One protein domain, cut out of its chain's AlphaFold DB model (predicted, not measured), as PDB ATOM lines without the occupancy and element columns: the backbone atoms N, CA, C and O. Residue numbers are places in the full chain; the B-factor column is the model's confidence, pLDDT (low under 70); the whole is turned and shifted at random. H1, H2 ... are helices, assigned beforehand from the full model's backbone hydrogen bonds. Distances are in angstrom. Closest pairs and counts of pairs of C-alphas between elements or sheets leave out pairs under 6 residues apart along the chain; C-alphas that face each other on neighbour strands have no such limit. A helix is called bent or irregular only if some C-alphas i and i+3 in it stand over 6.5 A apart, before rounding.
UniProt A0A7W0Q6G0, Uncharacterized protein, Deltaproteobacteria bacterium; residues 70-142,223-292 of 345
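This is residues 70 to 142 and 223 to 292 of the 345 residues of an uncharacterized protein of Deltaproteobacteria bacterium (UniProt A0A7W0Q6G0). One long helix, H8, runs along one side of a body of shorter helices: H7 packs on its beginning, H6 on its middle and H1 on its last residues, while H2 crosses its middle. H4 and the arm H3b of the bent helix H3 lie across the body from H8, H5 packs on H4 and H6 at one end, and the arm H3a makes a helical hairpin with H2. The printed part has 143 residues with eight named helices, H1 to H8 in order along the chain, and no named strand; the class is all helix. It is compact, with a radius of gyration of the C-alphas of 15.3 A and spans of 43 by 34 by 25 A.

H8, residues 265 to 290, touches H7, residues 249 to 260, at a steep tilt of 57 degrees, opposite ways; the closest C-alphas, of Gly 253 and Gln 269, are 4.3 A apart. H6, residues 239 to 246, touches H8 with C-alphas 240 and 280 closest at 5.3 A. H1, residues 70 to 78, touches residues 286 to 290 of H8 alone, closest at Pro 70 and Ile 290, 5.8 A between C-alphas. H2, residues 86 to 98, only just touches H8, with 3 pairs of C-alphas within 8 A, the closest those of Glu 94 and Ala 279 at 7.5 A, about perpendicular at 88 degrees. By its hydrogen bonds H3, residues 103 to 126, was assigned as one helix, but it is bent: C-alphas 110 and 113 are 7.7 A apart, and its arms H3a, residues 103 to 110, and H3b, residues 113 to 126, stand at 79 degrees. H2 and H3a form a hairpin, closest at C-alphas 96 and 105, 6.1 A; H2 touches H3b at C-alphas 89 and 116, 5.3 A. H4, residues 130 to 142, is the hub, touching five helices, among them H5, residues 223 to 232, with C-alphas 140 and 228 closest at 6.3 A; H4 and H8 are apart. Every O i to N i+4 pair is within hydrogen-bond range in H1, H2, H3a, H3b, H4, H6 and H7, against 3 of 6 in H5 and 21 of 22 in H8.

H1 begins at C-alpha 70 (216.306, 225.359, 190.278). H8 spans 38.3 A from C-alpha 265 (199.072, 198.088, 212.549) to C-alpha 290 (214.559, 221.472, 186.410); H3b spans 19.9 A, H4 18.2 A, H2 18.0 A and H7 16.5 A.

The C-alphas farthest apart, of Asp 261 and Gly 292, are 46.3 A apart. Residues 143 to 222 are not printed, with 10.9 A between C-alphas 142 and 223. Of the links printed whole, none is long. Mean pLDDT of the printed part is 88.4, and no printed residue is under 70.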
ATOM      1  N   PRO A  70     215.208 226.140 189.718       86.44
ATOM      2  CA  PRO A  70     216.306 225.359 190.278       86.44
ATOM      3  C   PRO A  70     216.775 225.901 191.631       86.44
ATOM      4  O   PRO A  70     216.859 225.133 192.587       86.44
ATOM      5  N   GLY A  71     216.934 227.224 191.759       85.62
ATOM      6  CA  GLY A  71     217.251 227.862 193.040       85.62
ATOM      7  C   GLY A  71     216.168 227.619 194.094       85.62
ATOM      8  O   GLY A  71     216.473 227.328 195.248       85.62
ATOM      9  N   GLN A  72     214.891 227.641 193.696       88.25
ATOM     10  CA  GLN A  72     213.787 227.281 194.592       88.25
ATOM     11  C   GLN A  72     213.851 225.818 195.042       88.25
ATOM     12  O   GLN A  72     213.597 225.557 196.208       88.25
ATOM     13  N   VAL A  73     214.182 224.869 194.159       87.69
ATOM     14  CA  VAL A  73     214.280 223.438 194.505       87.69
ATOM     15  C   VAL A  73     215.470 223.170 195.425       87.69
ATOM     16  O   VAL A  73     215.316 222.439 196.401       87.69
ATOM     17  N   VAL A  74     216.627 223.784 195.157       86.25
ATOM     18  CA  VAL A  74     217.816 223.664 196.014       86.25
ATOM     19  C   VAL A  74     217.535 224.234 197.402       86.25
ATOM     20  O   VAL A  74     217.703 223.531 198.396       86.25
ATOM     21  N   ASN A  75     217.017 225.464 197.477       85.38
ATOM     22  CA  ASN A  75     216.672 226.091 198.753       85.38
ATOM     23  C   ASN A  75     215.552 225.344 199.476       85.38
ATOM     24  O   ASN A  75     215.581 225.227 200.691       85.38
ATOM     25  N   TYR A  76     214.586 224.787 198.745       83.62
ATOM     26  CA  TYR A  76     213.543 223.944 199.323       83.62
ATOM     27  C   TYR A  76     214.122 222.702 200.006       83.62
ATOM     28  O   TYR A  76     213.625 222.310 201.055       83.62
ATOM     29  N   PHE A  77     215.172 222.095 199.445       83.00
ATOM     30  CA  PHE A  77     215.827 220.941 200.058       83.00
ATOM     31  C   PHE A  77     216.666 221.330 201.279       83.00
ATOM     32  O   PHE A  77     216.574 220.678 202.317       83.00
ATOM     33  N   ILE A  78     217.434 222.420 201.178       83.44
ATOM     34  CA  ILE A  78     218.233 222.947 202.294       83.44
ATOM     35  C   ILE A  78     217.314 223.304 203.468       83.44
ATOM     36  O   ILE A  78     217.493 222.755 204.546       83.44
ATOM     37  N   ASN A  79     216.263 224.088 203.219       83.88
ATOM     38  CA  ASN A  79     215.291 224.517 204.233       83.88
ATOM     39  C   ASN A  79     214.445 223.368 204.815       83.88
ATOM     40  O   ASN A  79     213.707 223.551 205.775       83.88
ATOM     41  N   ALA A  80     214.435 222.197 204.174       83.31
ATOM     42  CA  ALA A  80     213.756 221.014 204.698       83.31
ATOM     43  C   ALA A  80     214.634 220.232 205.688       83.31
ATOM     44  O   ALA A  80     214.192 219.217 206.234       83.31
ATOM     45  N   THR A  81     215.897 220.631 205.856       86.00
ATOM     46  CA  THR A  81     216.932 219.812 206.494       86.00
ATOM     47  C   THR A  81     217.929 220.601 207.348       86.00
ATOM     48  O   THR A  81     218.824 219.990 207.933       86.00
ATOM     49  N   ASP A  82     217.812 221.922 207.455       82.56
ATOM     50  CA  ASP A  82     218.764 222.764 208.179       82.56
ATOM     51  C   ASP A  82     218.432 222.898 209.677       82.56
ATOM     52  O   ASP A  82     219.353 222.782 210.500       82.56
ATOM     53  N   ASP A  83     217.157 223.017 210.068       82.81
ATOM     54  CA  ASP A  83     216.737 223.038 211.479       82.81
ATOM     55  C   ASP A  83     216.480 221.620 212.049       82.81
ATOM     56  O   ASP A  83     216.037 220.714 211.331       82.81
ATOM     57  N   PRO A  84     216.749 221.376 213.350       77.06
ATOM     58  CA  PRO A  84     216.338 220.156 214.044       77.06
ATOM     59  C   PRO A  84     214.890 219.706 213.803       77.06
ATOM     60  O   PRO A  84     214.668 218.500 213.702       77.06
ATOM     61  N   ASP A  85     213.932 220.629 213.680       78.75
ATOM     62  CA  ASP A  85     212.510 220.285 213.517       78.75
ATOM     63  C   ASP A  85     212.049 220.238 212.044       78.75
ATOM     64  O   ASP A  85     210.940 219.768 211.748       78.75
ATOM     65  N   ASP A  86     212.888 220.679 211.100       81.88
ATOM     66  CA  ASP A  86     212.501 220.858 209.696       81.88
ATOM     67  C   ASP A  86     212.148 219.567 208.958       81.88
ATOM     68  O   ASP A  86     211.126 219.566 208.268       81.88
ATOM     69  N   PRO A  87     212.864 218.434 209.120       81.88
ATOM     70  CA  PRO A  87     212.483 217.211 208.419       81.88
ATOM     71  C   PRO A  87     211.077 216.732 208.799       81.88
ATOM     72  O   PRO A  87     210.315 216.260 207.952       81.88
ATOM     73  N   THR A  88     210.700 216.881 210.072       84.62
ATOM     74  CA  THR A  88     209.356 216.538 210.550       84.62
ATOM     75  C   THR A  88     208.326 217.523 210.008       84.62
ATOM     76  O   THR A  88     207.284 217.110 209.492       84.62
ATOM     77  N   LYS A  89     208.623 218.824 210.089       86.62
ATOM     78  CA  LYS A  89     207.756 219.890 209.579       86.62
ATOM     79  C   LYS A  89     207.471 219.713 208.092       86.62
ATOM     80  O   LYS A  89     206.314 219.731 207.686       86.62
ATOM     81  N   PHE A  90     208.510 219.450 207.312       83.19
ATOM     82  CA  PHE A  90     208.444 219.175 205.886       83.19
ATOM     83  C   PHE A  90     207.508 218.009 205.564       83.19
ATOM     84  O   PHE A  90     206.631 218.124 204.708       83.19
ATOM     85  N   LEU A  91     207.663 216.881 206.269       80.62
ATOM     86  CA  LEU A  91     206.795 215.721 206.070       80.62
ATOM     87  C   LEU A  91     205.333 216.059 206.369       80.62
ATOM     88  O   LEU A  91     204.447 215.677 205.605       80.62
ATOM     89  N   VAL A  92     205.072 216.789 207.457       83.94
ATOM     90  CA  VAL A  92     203.720 217.231 207.819       83.94
ATOM     91  C   VAL A  92     203.144 218.159 206.749       83.94
ATOM     92  O   VAL A  92     202.004 217.967 206.327       83.94
ATOM     93  N   GLU A  93     203.920 219.126 206.263       85.19
ATOM     94  CA  GLU A  93     203.498 220.064 205.221       85.19
ATOM     95  C   GLU A  93     203.171 219.359 203.900       85.19
ATOM     96  O   GLU A  93     202.118 219.620 203.312       85.19
ATOM     97  N   GLU A  94     204.004 218.416 203.454       81.00
ATOM     98  CA  GLU A  94     203.750 217.655 202.227       81.00
ATOM     99  C   GLU A  94     202.553 216.701 202.374       81.00
ATOM    100  O   GLU A  94     201.735 216.601 201.454       81.00
ATOM    101  N   LEU A  95     202.370 216.074 203.545       78.94
ATOM    102  CA  LEU A  95     201.166 215.289 203.840       78.94
ATOM    103  C   LEU A  95     199.908 216.157 203.760       78.94
ATOM    104  O   LEU A  95     198.950 215.778 203.091       78.94
ATOM    105  N   ILE A  96     199.920 217.333 204.390       81.12
ATOM    106  CA  ILE A  96     198.801 218.285 204.373       81.12
ATOM    107  C   ILE A  96     198.505 218.763 202.952       81.12
ATOM    108  O   ILE A  96     197.347 218.841 202.541       81.12
ATOM    109  N   LYS A  97     199.541 219.083 202.178       82.44
ATOM    110  CA  LYS A  97     199.417 219.547 200.794       82.44
ATOM    111  C   LYS A  97     198.792 218.495 199.884       82.44
ATOM    112  O   LYS A  97     197.990 218.864 199.027       82.44
ATOM    113  N   ALA A  98     199.108 217.219 200.107       76.38
ATOM    114  CA  ALA A  98     198.524 216.088 199.391       76.38
ATOM    115  C   ALA A  98     197.053 215.812 199.761       76.38
ATOM    116  O   ALA A  98     196.366 215.092 199.034       76.38
ATOM    117  N   MET A  99     196.538 216.378 200.860       79.19
ATOM    118  CA  MET A  99     195.125 216.235 201.222       79.19
ATOM    119  C   MET A  99     194.224 216.993 200.231       79.19
ATOM    120  O   MET A  99     194.573 218.103 199.805       79.19
ATOM    121  N   PRO A 100     193.033 216.451 199.908       84.00
ATOM    122  CA  PRO A 100     192.007 217.188 199.180       84.00
ATOM    123  C   PRO A 100     191.627 218.481 199.909       84.00
ATOM    124  O   PRO A 100     191.592 218.520 201.143       84.00
ATOM    125  N   ASP A 101     191.316 219.532 199.152       91.69
ATOM    126  CA  ASP A 101     190.862 220.790 199.740       91.69
ATOM    127  C   ASP A 101     189.538 220.593 200.492       91.69
ATOM    128  O   ASP A 101     188.625 219.906 200.034       91.69
ATOM    129  N   GLY A 102     189.442 221.186 201.682       90.69
ATOM    130  CA  GLY A 102     188.269 221.070 202.538       90.69
ATOM    131  C   GLY A 102     188.587 221.253 204.019       90.69
ATOM    132  O   GLY A 102     189.723 221.520 204.411       90.69
ATOM    133  N   ALA A 103     187.565 221.066 204.857       90.62
ATOM    134  CA  ALA A 103     187.647 221.335 206.293       90.62
ATOM    135  C   ALA A 103     188.759 220.548 207.010       90.62
ATOM    136  O   ALA A 103     189.347 221.050 207.966       90.62
ATOM    137  N   VAL A 104     189.065 219.326 206.557       81.38
ATOM    138  CA  VAL A 104     190.118 218.494 207.161       81.38
ATOM    139  C   VAL A 104     191.502 219.087 206.889       81.38
ATOM    140  O   VAL A 104     192.276 219.248 207.829       81.38
ATOM    141  N   LYS A 105     191.794 219.484 205.643       87.31
ATOM    142  CA  LYS A 105     193.062 220.128 205.271       87.31
ATOM    143  C   LYS A 105     193.253 221.454 206.001       87.31
ATOM    144  O   LYS A 105     194.314 221.674 206.571       87.31
ATOM    145  N   THR A 106     192.214 222.291 206.075       92.62
ATOM    146  CA  THR A 106     192.257 223.561 206.823       92.62
ATOM    147  C   THR A 106     192.576 223.346 208.302       92.62
ATOM    148  O   THR A 106     193.414 224.049 208.863       92.62
ATOM    149  N   LYS A 107     191.955 222.347 208.941       87.19
ATOM    150  CA  LYS A 107     192.279 221.996 210.330       87.19
ATOM    151  C   LYS A 107     193.703 221.461 210.459       87.19
ATOM    152  O   LYS A 107     194.414 221.878 211.363       87.19
ATOM    153  N   ALA A 108     194.135 220.578 209.561       82.31
ATOM    154  CA  ALA A 108     195.493 220.045 209.584       82.31
ATOM    155  C   ALA A 108     196.541 221.167 209.456       82.31
ATOM    156  O   ALA A 108     197.489 221.190 210.233       82.31
ATOM    157  N   GLN A 109     196.312 222.154 208.581       91.50
ATOM    158  CA  GLN A 109     197.137 223.365 208.468       91.50
ATOM    159  C   GLN A 109     197.173 224.169 209.773       91.50
ATOM    160  O   GLN A 109     198.242 224.576 210.214       91.50
ATOM    161  N   GLN A 110     196.019 224.371 210.417       91.62
ATOM    162  CA  GLN A 110     195.928 225.112 211.679       91.62
ATOM    163  C   GLN A 110     196.694 224.428 212.823       91.62
ATOM    164  O   GLN A 110     197.298 225.107 213.654       91.62
ATOM    165  N   TYR A 111     196.666 223.096 212.881       90.38
ATOM    166  CA  TYR A 111     197.322 222.322 213.938       90.38
ATOM    167  C   TYR A 111     198.748 221.882 213.594       90.38
ATOM    168  O   TYR A 111     199.412 221.315 214.462       90.38
ATOM    169  N   ALA A 112     199.237 222.157 212.380       88.00
ATOM    170  CA  ALA A 112     200.544 221.705 211.913       88.00
ATOM    171  C   ALA A 112     201.687 222.014 212.900       88.00
ATOM    172  O   ALA A 112     202.413 221.078 213.216       88.00
ATOM    173  N   PRO A 113     201.813 223.219 213.501       88.25
ATOM    174  CA  PRO A 113     202.900 223.491 214.450       88.25
ATOM    175  C   PRO A 113     202.892 222.568 215.680       88.25
ATOM    176  O   PRO A 113     203.943 222.116 216.127       88.25
ATOM    177  N   PHE A 114     201.706 222.244 216.206       84.06
ATOM    178  CA  PHE A 114     201.559 221.345 217.354       84.06
ATOM    179  C   PHE A 114     201.839 219.889 216.971       84.06
ATOM    180  O   PHE A 114     202.488 219.161 217.721       84.06
ATOM    181  N   ILE A 115     201.352 219.474 215.797       82.38
ATOM    182  CA  ILE A 115     201.570 218.129 215.259       82.38
ATOM    183  C   ILE A 115     203.057 217.918 214.983       82.38
ATOM    184  O   ILE A 115     203.582 216.877 215.352       82.38
ATOM    185  N   THR A 116     203.745 218.903 214.402       85.38
ATOM    186  CA  THR A 116     205.177 218.835 214.104       85.38
ATOM    187  C   THR A 116     206.004 218.617 215.363       85.38
ATOM    188  O   THR A 116     206.752 217.649 215.401       85.38
ATOM    189  N   GLY A 117     205.837 219.436 216.410       84.50
ATOM    190  CA  GLY A 117     206.603 219.264 217.653       84.50
ATOM    191  C   GLY A 117     206.357 217.901 218.307       84.50
ATOM    192  O   GLY A 117     207.294 217.180 218.641       84.50
ATOM    193  N   TYR A 118     205.090 217.483 218.387       83.06
ATOM    194  CA  TYR A 118     204.734 216.166 218.916       83.06
ATOM    195  C   TYR A 118     205.313 215.015 218.080       83.06
ATOM    196  O   TYR A 118     205.844 214.047 218.627       83.06
ATOM    197  N   LEU A 119     205.199 215.091 216.752       83.31
ATOM    198  CA  LEU A 119     205.748 214.081 215.856       83.31
ATOM    199  C   LEU A 119     207.267 214.063 215.915       83.31
ATOM    200  O   LEU A 119     207.824 212.981 215.809       83.31
ATOM    201  N   ASN A 120     207.928 215.197 216.129       84.56
ATOM    202  CA  ASN A 120     209.378 215.269 216.231       84.56
ATOM    203  C   ASN A 120     209.877 214.494 217.456       84.56
ATOM    204  O   ASN A 120     210.703 213.592 217.325       84.56
ATOM    205  N   ASP A 121     209.268 214.739 218.621       86.31
ATOM    206  CA  ASP A 121     209.567 214.003 219.855       86.31
ATOM    207  C   ASP A 121     209.328 212.495 219.696       86.31
ATOM    208  O   ASP A 121     210.095 211.664 220.191       86.31
ATOM    209  N   ARG A 122     208.257 212.113 218.990       84.75
ATOM    210  CA  ARG A 122     207.931 210.701 218.737       84.75
ATOM    211  C   ARG A 122     208.825 210.062 217.683       84.75
ATOM    212  O   ARG A 122     209.212 208.906 217.849       84.75
ATOM    213  N   LEU A 123     209.190 210.791 216.635       82.12
ATOM    214  CA  LEU A 123     210.127 210.338 215.613       82.12
ATOM    215  C   LEU A 123     211.498 210.095 216.228       82.12
ATOM    216  O   LEU A 123     212.087 209.057 215.958       82.12
ATOM    217  N   LEU A 124     211.961 210.959 217.130       85.81
ATOM    218  CA  LEU A 124     213.205 210.741 217.869       85.81
ATOM    219  C   LEU A 124     213.180 209.471 218.733       85.81
ATOM    220  O   LEU A 124     214.208 208.815 218.889       85.81
ATOM    221  N   GLN A 125     212.016 209.081 219.259       86.44
ATOM    222  CA  GLN A 125     211.865 207.839 220.028       86.44
ATOM    223  C   GLN A 125     211.848 206.589 219.138       86.44
ATOM    224  O   GLN A 125     212.447 205.574 219.485       86.44
ATOM    225  N   VAL A 126     211.146 206.641 218.002       82.94
ATOM    226  CA  VAL A 126     210.928 205.474 217.122       82.94
ATOM    227  C   VAL A 126     212.046 205.306 216.087       82.94
ATOM    228  O   VAL A 126     212.323 204.197 215.627       82.94
ATOM    229  N   ALA A 127     212.687 206.405 215.713       84.06
ATOM    230  CA  ALA A 127     213.643 206.519 214.627       84.06
ATOM    231  C   ALA A 127     214.757 207.522 215.002       84.06
ATOM    232  O   ALA A 127     214.892 208.573 214.373       84.06
ATOM    233  N   PRO A 128     215.595 207.215 216.009       84.62
ATOM    234  CA  PRO A 128     216.546 208.173 216.587       84.62
ATOM    235  C   PRO A 128     217.563 208.735 215.582       84.62
ATOM    236  O   PRO A 128     218.047 209.849 215.746       84.62
ATOM    237  N   ASN A 129     217.860 207.993 214.510       88.06
ATOM    238  CA  ASN A 129     218.799 208.416 213.467       88.06
ATOM    239  C   ASN A 129     218.127 209.135 212.287       88.06
ATOM    240  O   ASN A 129     218.827 209.541 211.360       88.06
ATOM    241  N   PHE A 130     216.796 209.262 212.283       86.25
ATOM    242  CA  PHE A 130     216.037 209.843 211.175       86.25
ATOM    243  C   PHE A 130     216.472 211.273 210.877       86.25
ATOM    244  O   PHE A 130     216.905 211.563 209.762       86.25
ATOM    245  N   LEU A 131     216.424 212.134 211.896       86.25
ATOM    246  CA  LEU A 131     216.798 213.537 211.755       86.25
ATOM    247  C   LEU A 131     218.274 213.660 211.381       86.25
ATOM    248  O   LEU A 131     218.595 214.314 210.400       86.25
ATOM    249  N   THR A 132     219.177 212.968 212.079       90.50
ATOM    250  CA  THR A 132     220.617 213.042 211.785       90.50
ATOM    251  C   THR A 132     220.945 212.635 210.350       90.50
ATOM    252  O   THR A 132     221.690 213.344 209.679       90.50
ATOM    253  N   LYS A 133     220.372 211.533 209.847       92.44
ATOM    254  CA  LYS A 133     220.624 211.080 208.473       92.44
ATOM    255  C   LYS A 133     219.994 212.006 207.434       92.44
ATOM    256  O   LYS A 133     220.664 212.325 206.462       92.44
ATOM    257  N   LEU A 134     218.758 212.474 207.622       90.31
ATOM    258  CA  LEU A 134     218.149 213.411 206.668       90.31
ATOM    259  C   LEU A 134     218.859 214.762 206.637       90.31
ATOM    260  O   LEU A 134     219.074 215.297 205.554       90.31
ATOM    261  N   ARG A 135     219.283 215.277 207.793       90.69
ATOM    262  CA  ARG A 135     220.109 216.486 207.870       90.69
ATOM    263  C   ARG A 135     221.454 216.287 207.174       90.69
ATOM    264  O   ARG A 135     221.899 217.177 206.464       90.69
ATOM    265  N   ALA A 136     222.072 215.111 207.310       93.44
ATOM    266  CA  ALA A 136     223.278 214.779 206.555       93.44
ATOM    267  C   ALA A 136     223.020 214.796 205.038       93.44
ATOM    268  O   ALA A 136     223.770 215.444 204.317       93.44
ATOM    269  N   VAL A 137     221.923 214.185 204.556       93.94
ATOM    270  CA  VAL A 137     221.549 214.247 203.126       93.94
ATOM    271  C   VAL A 137     221.380 215.705 202.687       93.94
ATOM    272  O   VAL A 137     221.926 216.103 201.661       93.94
ATOM    273  N   GLY A 138     220.645 216.492 203.474       92.38
ATOM    274  CA  GLY A 138     220.421 217.925 203.298       92.38
ATOM    275  C   GLY A 138     221.692 218.742 203.125       92.38
ATOM    276  O   GLY A 138     221.896 219.402 202.105       92.38
ATOM    277  N   ASN A 139     222.577 218.637 204.114       93.00
ATOM    278  CA  ASN A 139     223.857 219.329 204.147       93.00
ATOM    279  C   ASN A 139     224.734 218.941 202.955       93.00
ATOM    280  O   ASN A 139     225.226 219.823 202.256       93.00
ATOM    281  N   SER A 140     224.897 217.643 202.686       95.81
ATOM    282  CA  SER A 140     225.701 217.168 201.557       95.81
ATOM    283  C   SER A 140     225.106 217.601 200.214       95.81
ATOM    284  O   SER A 140     225.846 217.967 199.306       95.81
ATOM    285  N   PHE A 141     223.777 217.644 200.081       94.81
ATOM    286  CA  PHE A 141     223.121 218.171 198.880       94.81
ATOM    287  C   PHE A 141     223.387 219.667 198.699       94.81
ATOM    288  O   PHE A 141     223.720 220.104 197.600       94.81
ATOM    289  N   GLY A 142     223.306 220.448 199.780       92.50
ATOM    290  CA  GLY A 142     223.674 221.863 199.768       92.50
ATOM    291  C   GLY A 142     225.139 222.090 199.385       92.50
ATOM    292  O   GLY A 142     225.429 223.015 198.629       92.50
ATOM    293  N   ALA A 223     224.302 213.118 191.807       97.50
ATOM    294  CA  ALA A 223     224.976 213.403 193.068       97.50
ATOM    295  C   ALA A 223     224.253 212.782 194.266       97.50
ATOM    296  O   ALA A 223     224.870 212.114 195.092       97.50
ATOM    297  N   LEU A 224     222.931 212.952 194.344       97.06
ATOM    298  CA  LEU A 224     222.139 212.389 195.427       97.06
ATOM    299  C   LEU A 224     222.276 210.862 195.478       97.06
ATOM    300  O   LEU A 224     222.638 210.314 196.515       97.06
ATOM    301  N   ASP A 225     222.044 210.183 194.354       97.75
ATOM    302  CA  ASP A 225     221.978 208.718 194.290       97.75
ATOM    303  C   ASP A 225     223.350 208.032 194.338       97.75
ATOM    304  O   ASP A 225     223.429 206.865 194.731       97.75
ATOM    305  N   LYS A 226     224.420 208.700 193.884       97.75
ATOM    306  CA  LYS A 226     225.744 208.078 193.682       97.75
ATOM    307  C   LYS A 226     226.855 208.632 194.560       97.75
ATOM    308  O   LYS A 226     227.805 207.897 194.804       97.75
ATOM    309  N   ALA A 227     226.724 209.857 195.058       97.00
ATOM    310  CA  ALA A 227     227.650 210.422 196.034       97.00
ATOM    311  C   ALA A 227     227.037 210.389 197.438       97.00
ATOM    312  O   ALA A 227     227.492 209.653 198.308       97.00
ATOM    313  N   ILE A 228     225.955 211.139 197.640       97.12
ATOM    314  CA  ILE A 228     225.454 211.479 198.977       97.12
ATOM    315  C   ILE A 228     224.852 210.262 199.685       97.12
ATOM    316  O   ILE A 228     225.211 209.952 200.820       97.12
ATOM    317  N   ILE A 229     223.931 209.556 199.022       96.62
ATOM    318  CA  ILE A 229     223.212 208.433 199.630       96.62
ATOM    319  C   ILE A 229     224.168 207.313 200.071       96.62
ATOM    320  O   ILE A 229     224.102 206.938 201.244       96.62
ATOM    321  N   PRO A 230     225.095 206.819 199.223       96.81
ATOM    322  CA  PRO A 230     226.037 205.776 199.627       96.81
ATOM    323  C   PRO A 230     226.990 206.188 200.756       96.81
ATOM    324  O   PRO A 230     227.395 205.329 201.537       96.81
ATOM    325  N   MET A 231     227.338 207.478 200.871       95.69
ATOM    326  CA  MET A 231     228.165 207.985 201.976       95.69
ATOM    327  C   MET A 231     227.433 207.928 203.325       95.69
ATOM    328  O   MET A 231     228.060 207.712 204.360       95.69
ATOM    329  N   ILE A 232     226.109 208.096 203.322       95.12
ATOM    330  CA  ILE A 232     225.275 208.099 204.534       95.12
ATOM    331  C   ILE A 232     224.804 206.687 204.897       95.12
ATOM    332  O   ILE A 232     224.745 206.316 206.072       95.12
ATOM    333  N   ASP A 233     224.423 205.905 203.890       95.62
ATOM    334  CA  ASP A 233     223.950 204.535 204.036       95.62
ATOM    335  C   ASP A 233     224.364 203.705 202.808       95.62
ATOM    336  O   ASP A 233     223.661 203.715 201.795       95.62
ATOM    337  N   PRO A 234     225.471 202.939 202.885       96.12
ATOM    338  CA  PRO A 234     225.977 202.146 201.762       96.12
ATOM    339  C   PRO A 234     225.006 201.077 201.238       96.12
ATOM    340  O   PRO A 234     225.241 200.500 200.177       96.12
ATOM    341  N   SER A 235     223.948 200.760 201.993       96.12
ATOM    342  CA  SER A 235     222.916 199.801 201.586       96.12
ATOM    343  C   SER A 235     221.770 200.436 200.795       96.12
ATOM    344  O   SER A 235     221.019 199.723 200.126       96.12
ATOM    345  N   ALA A 236     221.636 201.763 200.855       96.50
ATOM    346  CA  ALA A 236     220.612 202.509 200.147       96.50
ATOM    347  C   ALA A 236     221.100 202.903 198.747       96.50
ATOM    348  O   ALA A 236     222.248 203.293 198.549       96.50
ATOM    349  N   SER A 237     220.212 202.818 197.756       96.19
ATOM    350  CA  SER A 237     220.529 203.158 196.359       96.19
ATOM    351  C   SER A 237     219.825 204.419 195.857       96.19
ATOM    352  O   SER A 237     220.128 204.918 194.774       96.19
ATOM    353  N   ASN A 238     218.840 204.884 196.622       95.81
ATOM    354  CA  ASN A 238     217.981 206.016 196.321       95.81
ATOM    355  C   ASN A 238     217.393 206.573 197.631       95.81
ATOM    356  O   ASN A 238     217.488 205.957 198.697       95.81
ATOM    357  N   LEU A 239     216.772 207.746 197.558       93.88
ATOM    358  CA  LEU A 239     216.247 208.440 198.728       93.88
ATOM    359  C   LEU A 239     215.116 207.666 199.415       93.88
ATOM    360  O   LEU A 239     215.000 207.704 200.637       93.88
ATOM    361  N   GLY A 240     214.302 206.938 198.650       94.25
ATOM    362  CA  GLY A 240     213.257 206.078 199.194       94.25
ATOM    363  C   GLY A 240     213.831 204.944 200.046       94.25
ATOM    364  O   GLY A 240     213.247 204.607 201.075       94.25
ATOM    365  N   ASP A 241     214.983 204.390 199.660       95.12
ATOM    366  CA  ASP A 241     215.697 203.385 200.452       95.12
ATOM    367  C   ASP A 241     216.225 203.985 201.757       95.12
ATOM    368  O   ASP A 241     216.006 203.386 202.808       95.12
ATOM    369  N   ILE A 242     216.830 205.185 201.718       93.81
ATOM    370  CA  ILE A 242     217.234 205.899 202.944       93.81
ATOM    371  C   ILE A 242     216.022 206.097 203.844       93.81
ATOM    372  O   ILE A 242     216.045 205.674 204.993       93.81
ATOM    373  N   MET A 243     214.947 206.702 203.332       91.19
ATOM    374  CA  MET A 243     213.753 207.001 204.124       91.19
ATOM    375  C   MET A 243     213.186 205.747 204.802       91.19
ATOM    376  O   MET A 243     212.819 205.795 205.974       91.19
ATOM    377  N   LYS A 244     213.166 204.605 204.104       91.56
ATOM    378  CA  LYS A 244     212.745 203.315 204.675       91.56
ATOM    379  C   LYS A 244     213.745 202.738 205.673       91.56
ATOM    380  O   LYS A 244     213.315 202.088 206.620       91.56
ATOM    381  N   SER A 245     215.051 202.930 205.468       91.75
ATOM    382  CA  SER A 245     216.075 202.444 206.402       91.75
ATOM    383  C   SER A 245     216.061 203.233 207.710       91.75
ATOM    384  O   SER A 245     216.392 202.687 208.764       91.75
ATOM    385  N   VAL A 246     215.637 204.499 207.657       89.25
ATOM    386  CA  VAL A 246     215.589 205.373 208.829       89.25
ATOM    387  C   VAL A 246     214.250 205.374 209.555       89.25
ATOM    388  O   VAL A 246     214.245 205.533 210.771       89.25
ATOM    389  N   VAL A 247     213.128 205.161 208.863       89.00
ATOM    390  CA  VAL A 247     211.795 205.113 209.483       89.00
ATOM    391  C   VAL A 247     211.325 203.671 209.632       89.00
ATOM    392  O   VAL A 247     210.975 203.003 208.658       89.00
ATOM    393  N   ASN A 248     211.199 203.206 210.876       89.81
ATOM    394  CA  ASN A 248     210.571 201.922 211.165       89.81
ATOM    395  C   ASN A 248     209.041 202.020 211.010       89.81
ATOM    396  O   ASN A 248     208.305 202.182 211.985       89.81
ATOM    397  N   CYS A 249     208.551 201.904 209.773       89.56
ATOM    398  CA  CYS A 249     207.119 201.990 209.488       89.56
ATOM    399  C   CYS A 249     206.278 200.922 210.208       89.56
ATOM    400  O   CYS A 249     205.088 201.144 210.418       89.56
ATOM    401  N   GLN A 250     206.859 199.784 210.607       94.00
ATOM    402  CA  GLN A 250     206.153 198.791 211.421       94.00
ATOM    403  C   GLN A 250     205.886 199.332 212.831       94.00
ATOM    404  O   GLN A 250     204.754 199.265 213.306       94.00
ATOM    405  N   ALA A 251     206.901 199.914 213.476       90.00
ATOM    406  CA  ALA A 251     206.757 200.534 214.792       90.00
ATOM    407  C   ALA A 251     205.809 201.742 214.750       90.00
ATOM    408  O   ALA A 251     204.939 201.864 215.607       90.00
ATOM    409  N   VAL A 252     205.913 202.583 213.712       85.31
ATOM    410  CA  VAL A 252     204.956 203.678 213.477       85.31
ATOM    411  C   VAL A 252     203.536 203.130 213.341       85.31
ATOM    412  O   VAL A 252     202.614 203.645 213.969       85.31
ATOM    413  N   GLY A 253     203.351 202.065 212.556       84.38
ATOM    414  CA  GLY A 253     202.039 201.464 212.351       84.38
ATOM    415  C   GLY A 253     201.422 200.908 213.635       84.38
ATOM    416  O   GLY A 253     200.243 201.144 213.897       84.38
ATOM    417  N   GLN A 254     202.231 200.233 214.456       91.56
ATOM    418  CA  GLN A 254     201.823 199.742 215.773       91.56
ATOM    419  C   GLN A 254     201.425 200.893 216.702       91.56
ATOM    420  O   GLN A 254     200.351 200.857 217.294       91.56
ATOM    421  N   TYR A 255     202.249 201.938 216.768       85.94
ATOM    422  CA  TYR A 255     202.009 203.091 217.629       85.94
ATOM    423  C   TYR A 255     200.714 203.832 217.275       85.94
ATOM    424  O   TYR A 255     199.917 204.155 218.152       85.94
ATOM    425  N   VAL A 256     200.479 204.092 215.984       79.38
ATOM    426  CA  VAL A 256     199.255 204.769 215.532       79.38
ATOM    427  C   VAL A 256     198.025 203.936 215.873       79.38
ATOM    428  O   VAL A 256     197.046 204.487 216.369       79.38
ATOM    429  N   TYR A 257     198.087 202.622 215.650       85.19
ATOM    430  CA  TYR A 257     197.002 201.716 216.006       85.19
ATOM    431  C   TYR A 257     196.692 201.756 217.509       85.19
ATOM    432  O   TYR A 257     195.538 201.958 217.871       85.19
ATOM    433  N   GLU A 258     197.704 201.649 218.373       90.06
ATOM    434  CA  GLU A 258     197.533 201.721 219.834       90.06
ATOM    435  C   GLU A 258     196.967 203.069 220.304       90.06
ATOM    436  O   GLU A 258     196.223 203.122 221.280       90.06
ATOM    437  N   ALA A 259     197.298 204.161 219.610       82.38
ATOM    438  CA  ALA A 259     196.844 205.499 219.976       82.38
ATOM    439  C   ALA A 259     195.372 205.770 219.626       82.38
ATOM    440  O   ALA A 259     194.725 206.554 220.322       82.38
ATOM    441  N   ILE A 260     194.850 205.180 218.545       86.12
ATOM    442  CA  ILE A 260     193.490 205.474 218.053       86.12
ATOM    443  C   ILE A 260     192.511 204.300 218.171       86.12
ATOM    444  O   ILE A 260     191.314 204.519 218.008       86.12
ATOM    445  N   ASP A 261     193.007 203.081 218.415       92.12
ATOM    446  CA  ASP A 261     192.255 201.820 218.542       92.12
ATOM    447  C   ASP A 261     191.296 201.523 217.367       92.12
ATOM    448  O   ASP A 261     190.223 200.937 217.505       92.12
ATOM    449  N   ILE A 262     191.671 201.964 216.163       85.88
ATOM    450  CA  ILE A 262     190.901 201.788 214.926       85.88
ATOM    451  C   ILE A 262     191.833 201.281 213.826       85.88
ATOM    452  O   ILE A 262     192.924 201.809 213.623       85.88
ATOM    453  N   GLY A 263     191.377 200.289 213.056       91.25
ATOM    454  CA  GLY A 263     192.124 199.728 211.927       91.25
ATOM    455  C   GLY A 263     193.072 198.604 212.345       91.25
ATOM    456  O   GLY A 263     192.734 197.792 213.200       91.25
ATOM    457  N   SER A 264     194.241 198.513 211.702       95.00
ATOM    458  CA  SER A 264     195.276 197.533 212.052       95.00
ATOM    459  C   SER A 264     196.680 198.138 211.923       95.00
ATOM    460  O   SER A 264     196.883 198.989 211.048       95.00
ATOM    461  N   PRO A 265     197.678 197.656 212.690       93.06
ATOM    462  CA  PRO A 265     199.072 198.088 212.549       93.06
ATOM    463  C   PRO A 265     199.596 197.987 211.110       93.06
ATOM    464  O   PRO A 265     200.268 198.890 210.616       93.06
ATOM    465  N   SER A 266     199.225 196.913 210.401       93.38
ATOM    466  CA  SER A 266     199.646 196.664 209.016       93.38
ATOM    467  C   SER A 266     199.118 197.709 208.024       93.38
ATOM    468  O   SER A 266     199.813 198.078 207.073       93.38
ATOM    469  N   THR A 267     197.913 198.237 208.265       87.44
ATOM    470  CA  THR A 267     197.310 199.302 207.455       87.44
ATOM    471  C   THR A 267     198.122 200.588 207.584       87.44
ATOM    472  O   THR A 267     198.490 201.186 206.574       87.44
ATOM    473  N   PHE A 268     198.473 200.980 208.811       83.00
ATOM    474  CA  PHE A 268     199.274 202.182 209.060       83.00
ATOM    475  C   PHE A 268     200.730 202.026 208.620       83.00
ATOM    476  O   PHE A 268     201.293 202.962 208.059       83.00
ATOM    477  N   GLN A 269     201.324 200.841 208.773       89.88
ATOM    478  CA  GLN A 269     202.649 200.542 208.223       89.88
ATOM    479  C   GLN A 269     202.677 200.708 206.697       89.88
ATOM    480  O   GLN A 269     203.612 201.298 206.145       89.88
ATOM    481  N   SER A 270     201.649 200.199 206.011       86.88
ATOM    482  CA  SER A 270     201.519 200.327 204.556       86.88
ATOM    483  C   SER A 270     201.362 201.791 204.148       86.88
ATOM    484  O   SER A 270     202.032 202.240 203.220       86.88
ATOM    485  N   ALA A 271     200.547 202.556 204.883       81.38
ATOM    486  CA  ALA A 271     200.380 203.991 204.668       81.38
ATOM    487  C   ALA A 271     201.688 204.771 204.890       81.38
ATOM    488  O   ALA A 271     202.051 205.590 204.051       81.38
ATOM    489  N   CYS A 272     202.437 204.468 205.956       85.25
ATOM    490  CA  CYS A 272     203.762 205.036 206.219       85.25
ATOM    491  C   CYS A 272     204.718 204.769 205.050       85.25
ATOM    492  O   CYS A 272     205.283 205.698 204.479       85.25
ATOM    493  N   THR A 273     204.826 203.510 204.616       90.38
ATOM    494  CA  THR A 273     205.713 203.119 203.507       90.38
ATOM    495  C   THR A 273     205.327 203.815 202.200       90.38
ATOM    496  O   THR A 273     206.194 204.293 201.466       90.38
ATOM    497  N   ALA A 274     204.026 203.895 201.903       86.12
ATOM    498  CA  ALA A 274     203.512 204.606 200.737       86.12
ATOM    499  C   ALA A 274     203.821 206.110 200.802       86.12
ATOM    500  O   ALA A 274     204.242 206.679 199.798       86.12
ATOM    501  N   GLY A 275     203.680 206.728 201.978       82.75
ATOM    502  CA  GLY A 275     204.014 208.131 202.213       82.75
ATOM    503  C   GLY A 275     205.491 208.438 201.964       82.75
ATOM    504  O   GLY A 275     205.798 209.372 201.230       82.75
ATOM    505  N   LEU A 276     206.406 207.612 202.483       87.12
ATOM    506  CA  LEU A 276     207.847 207.778 202.249       87.12
ATOM    507  C   LEU A 276     208.211 207.637 200.763       87.12
ATOM    508  O   LEU A 276     208.979 208.434 200.230       87.12
ATOM    509  N   ASN A 277     207.615 206.663 200.066       88.44
ATOM    510  CA  ASN A 277     207.795 206.519 198.618       88.44
ATOM    511  C   ASN A 277     207.278 207.748 197.858       88.44
ATOM    512  O   ASN A 277     207.946 208.226 196.944       88.44
ATOM    513  N   ALA A 278     206.101 208.259 198.228       84.62
ATOM    514  CA  ALA A 278     205.512 209.436 197.601       84.62
ATOM    515  C   ALA A 278     206.363 210.691 197.840       84.62
ATOM    516  O   ALA A 278     206.591 211.445 196.898       84.62
ATOM    517  N   ALA A 279     206.886 210.881 199.055       84.19
ATOM    518  CA  ALA A 279     207.774 211.992 199.393       84.19
ATOM    519  C   ALA A 279     209.078 211.942 198.579       84.19
ATOM    520  O   ALA A 279     209.457 212.928 197.946       84.19
ATOM    521  N   SER A 280     209.726 210.774 198.516       91.00
ATOM    522  CA  SER A 280     210.921 210.585 197.689       91.00
ATOM    523  C   SER A 280     210.632 210.833 196.202       91.00
ATOM    524  O   SER A 280     211.383 211.553 195.542       91.00
ATOM    525  N   ALA A 281     209.523 210.302 195.677       90.62
ATOM    526  CA  ALA A 281     209.123 210.510 194.288       90.62
ATOM    527  C   ALA A 281     208.818 211.983 193.985       90.62
ATOM    528  O   ALA A 281     209.226 212.489 192.942       90.62
ATOM    529  N   ALA A 282     208.143 212.694 194.893       86.62
ATOM    530  CA  ALA A 282     207.857 214.115 194.743       86.62
ATOM    531  C   ALA A 282     209.147 214.929 194.595       86.62
ATOM    532  O   ALA A 282     209.231 215.784 193.710       86.62
ATOM    533  N   LEU A 283     210.174 214.622 195.389       89.25
ATOM    534  CA  LEU A 283     211.461 215.296 195.282       89.25
ATOM    535  C   LEU A 283     212.199 214.964 193.976       89.25
ATOM    536  O   LEU A 283     212.676 215.876 193.302       89.25
ATOM    537  N   TYR A 284     212.251 213.693 193.566       94.00
ATOM    538  CA  TYR A 284     212.824 213.338 192.260       94.00
ATOM    539  C   TYR A 284     212.085 214.006 191.102       94.00
ATOM    540  O   TYR A 284     212.717 214.469 190.154       94.00
ATOM    541  N   ASN A 285     210.762 214.136 191.200       92.19
ATOM    542  CA  ASN A 285     209.976 214.863 190.215       92.19
ATOM    543  C   ASN A 285     210.377 216.344 190.185       92.19
ATOM    544  O   ASN A 285     210.594 216.879 189.101       92.19
ATOM    545  N   LYS A 286     210.564 217.000 191.340       91.00
ATOM    546  CA  LYS A 286     211.061 218.387 191.399       91.00
ATOM    547  C   LYS A 286     212.433 218.549 190.751       91.00
ATOM    548  O   LYS A 286     212.611 219.497 189.994       91.00
ATOM    549  N   MET A 287     213.356 217.614 190.976       92.88
ATOM    550  CA  MET A 287     214.646 217.605 190.279       92.88
ATOM    551  C   MET A 287     214.467 217.428 188.768       92.88
ATOM    552  O   MET A 287     215.019 218.201 188.000       92.88
ATOM    553  N   SER A 288     213.640 216.482 188.316       93.25
ATOM    554  CA  SER A 288     213.406 216.277 186.877       93.25
ATOM    555  C   SER A 288     212.742 217.472 186.186       93.25
ATOM    556  O   SER A 288     212.988 217.719 185.010       93.25
ATOM    557  N   MET A 289     211.924 218.243 186.913       92.06
ATOM    558  CA  MET A 289     211.284 219.449 186.386       92.06
ATOM    559  C   MET A 289     212.297 220.552 186.072       92.06
ATOM    560  O   MET A 289     212.013 221.379 185.208       92.06
ATOM    561  N   ILE A 290     213.459 220.557 186.737       92.81
ATOM    562  CA  ILE A 290     214.559 221.472 186.410       92.81
ATOM    563  C   ILE A 290     215.011 221.242 184.967       92.81
ATOM    564  O   ILE A 290     215.188 222.196 184.226       92.81
ATOM    565  N   ASP A 291     215.101 219.989 184.526       94.25
ATOM    566  CA  ASP A 291     215.565 219.659 183.174       94.25
ATOM    567  C   ASP A 291     214.524 219.935 182.078       94.25
ATOM    568  O   ASP A 291     214.808 219.742 180.894       94.25
ATOM    569  N   GLY A 292     213.326 220.410 182.443       91.94
ATOM    570  CA  GLY A 292     212.349 220.915 181.479       91.94
ATOM    571  C   GLY A 292     212.868 222.127 180.698       91.94
ATOM    572  O   GLY A 292     212.402 222.383 179.587       91.94
TER     573      GLY A 292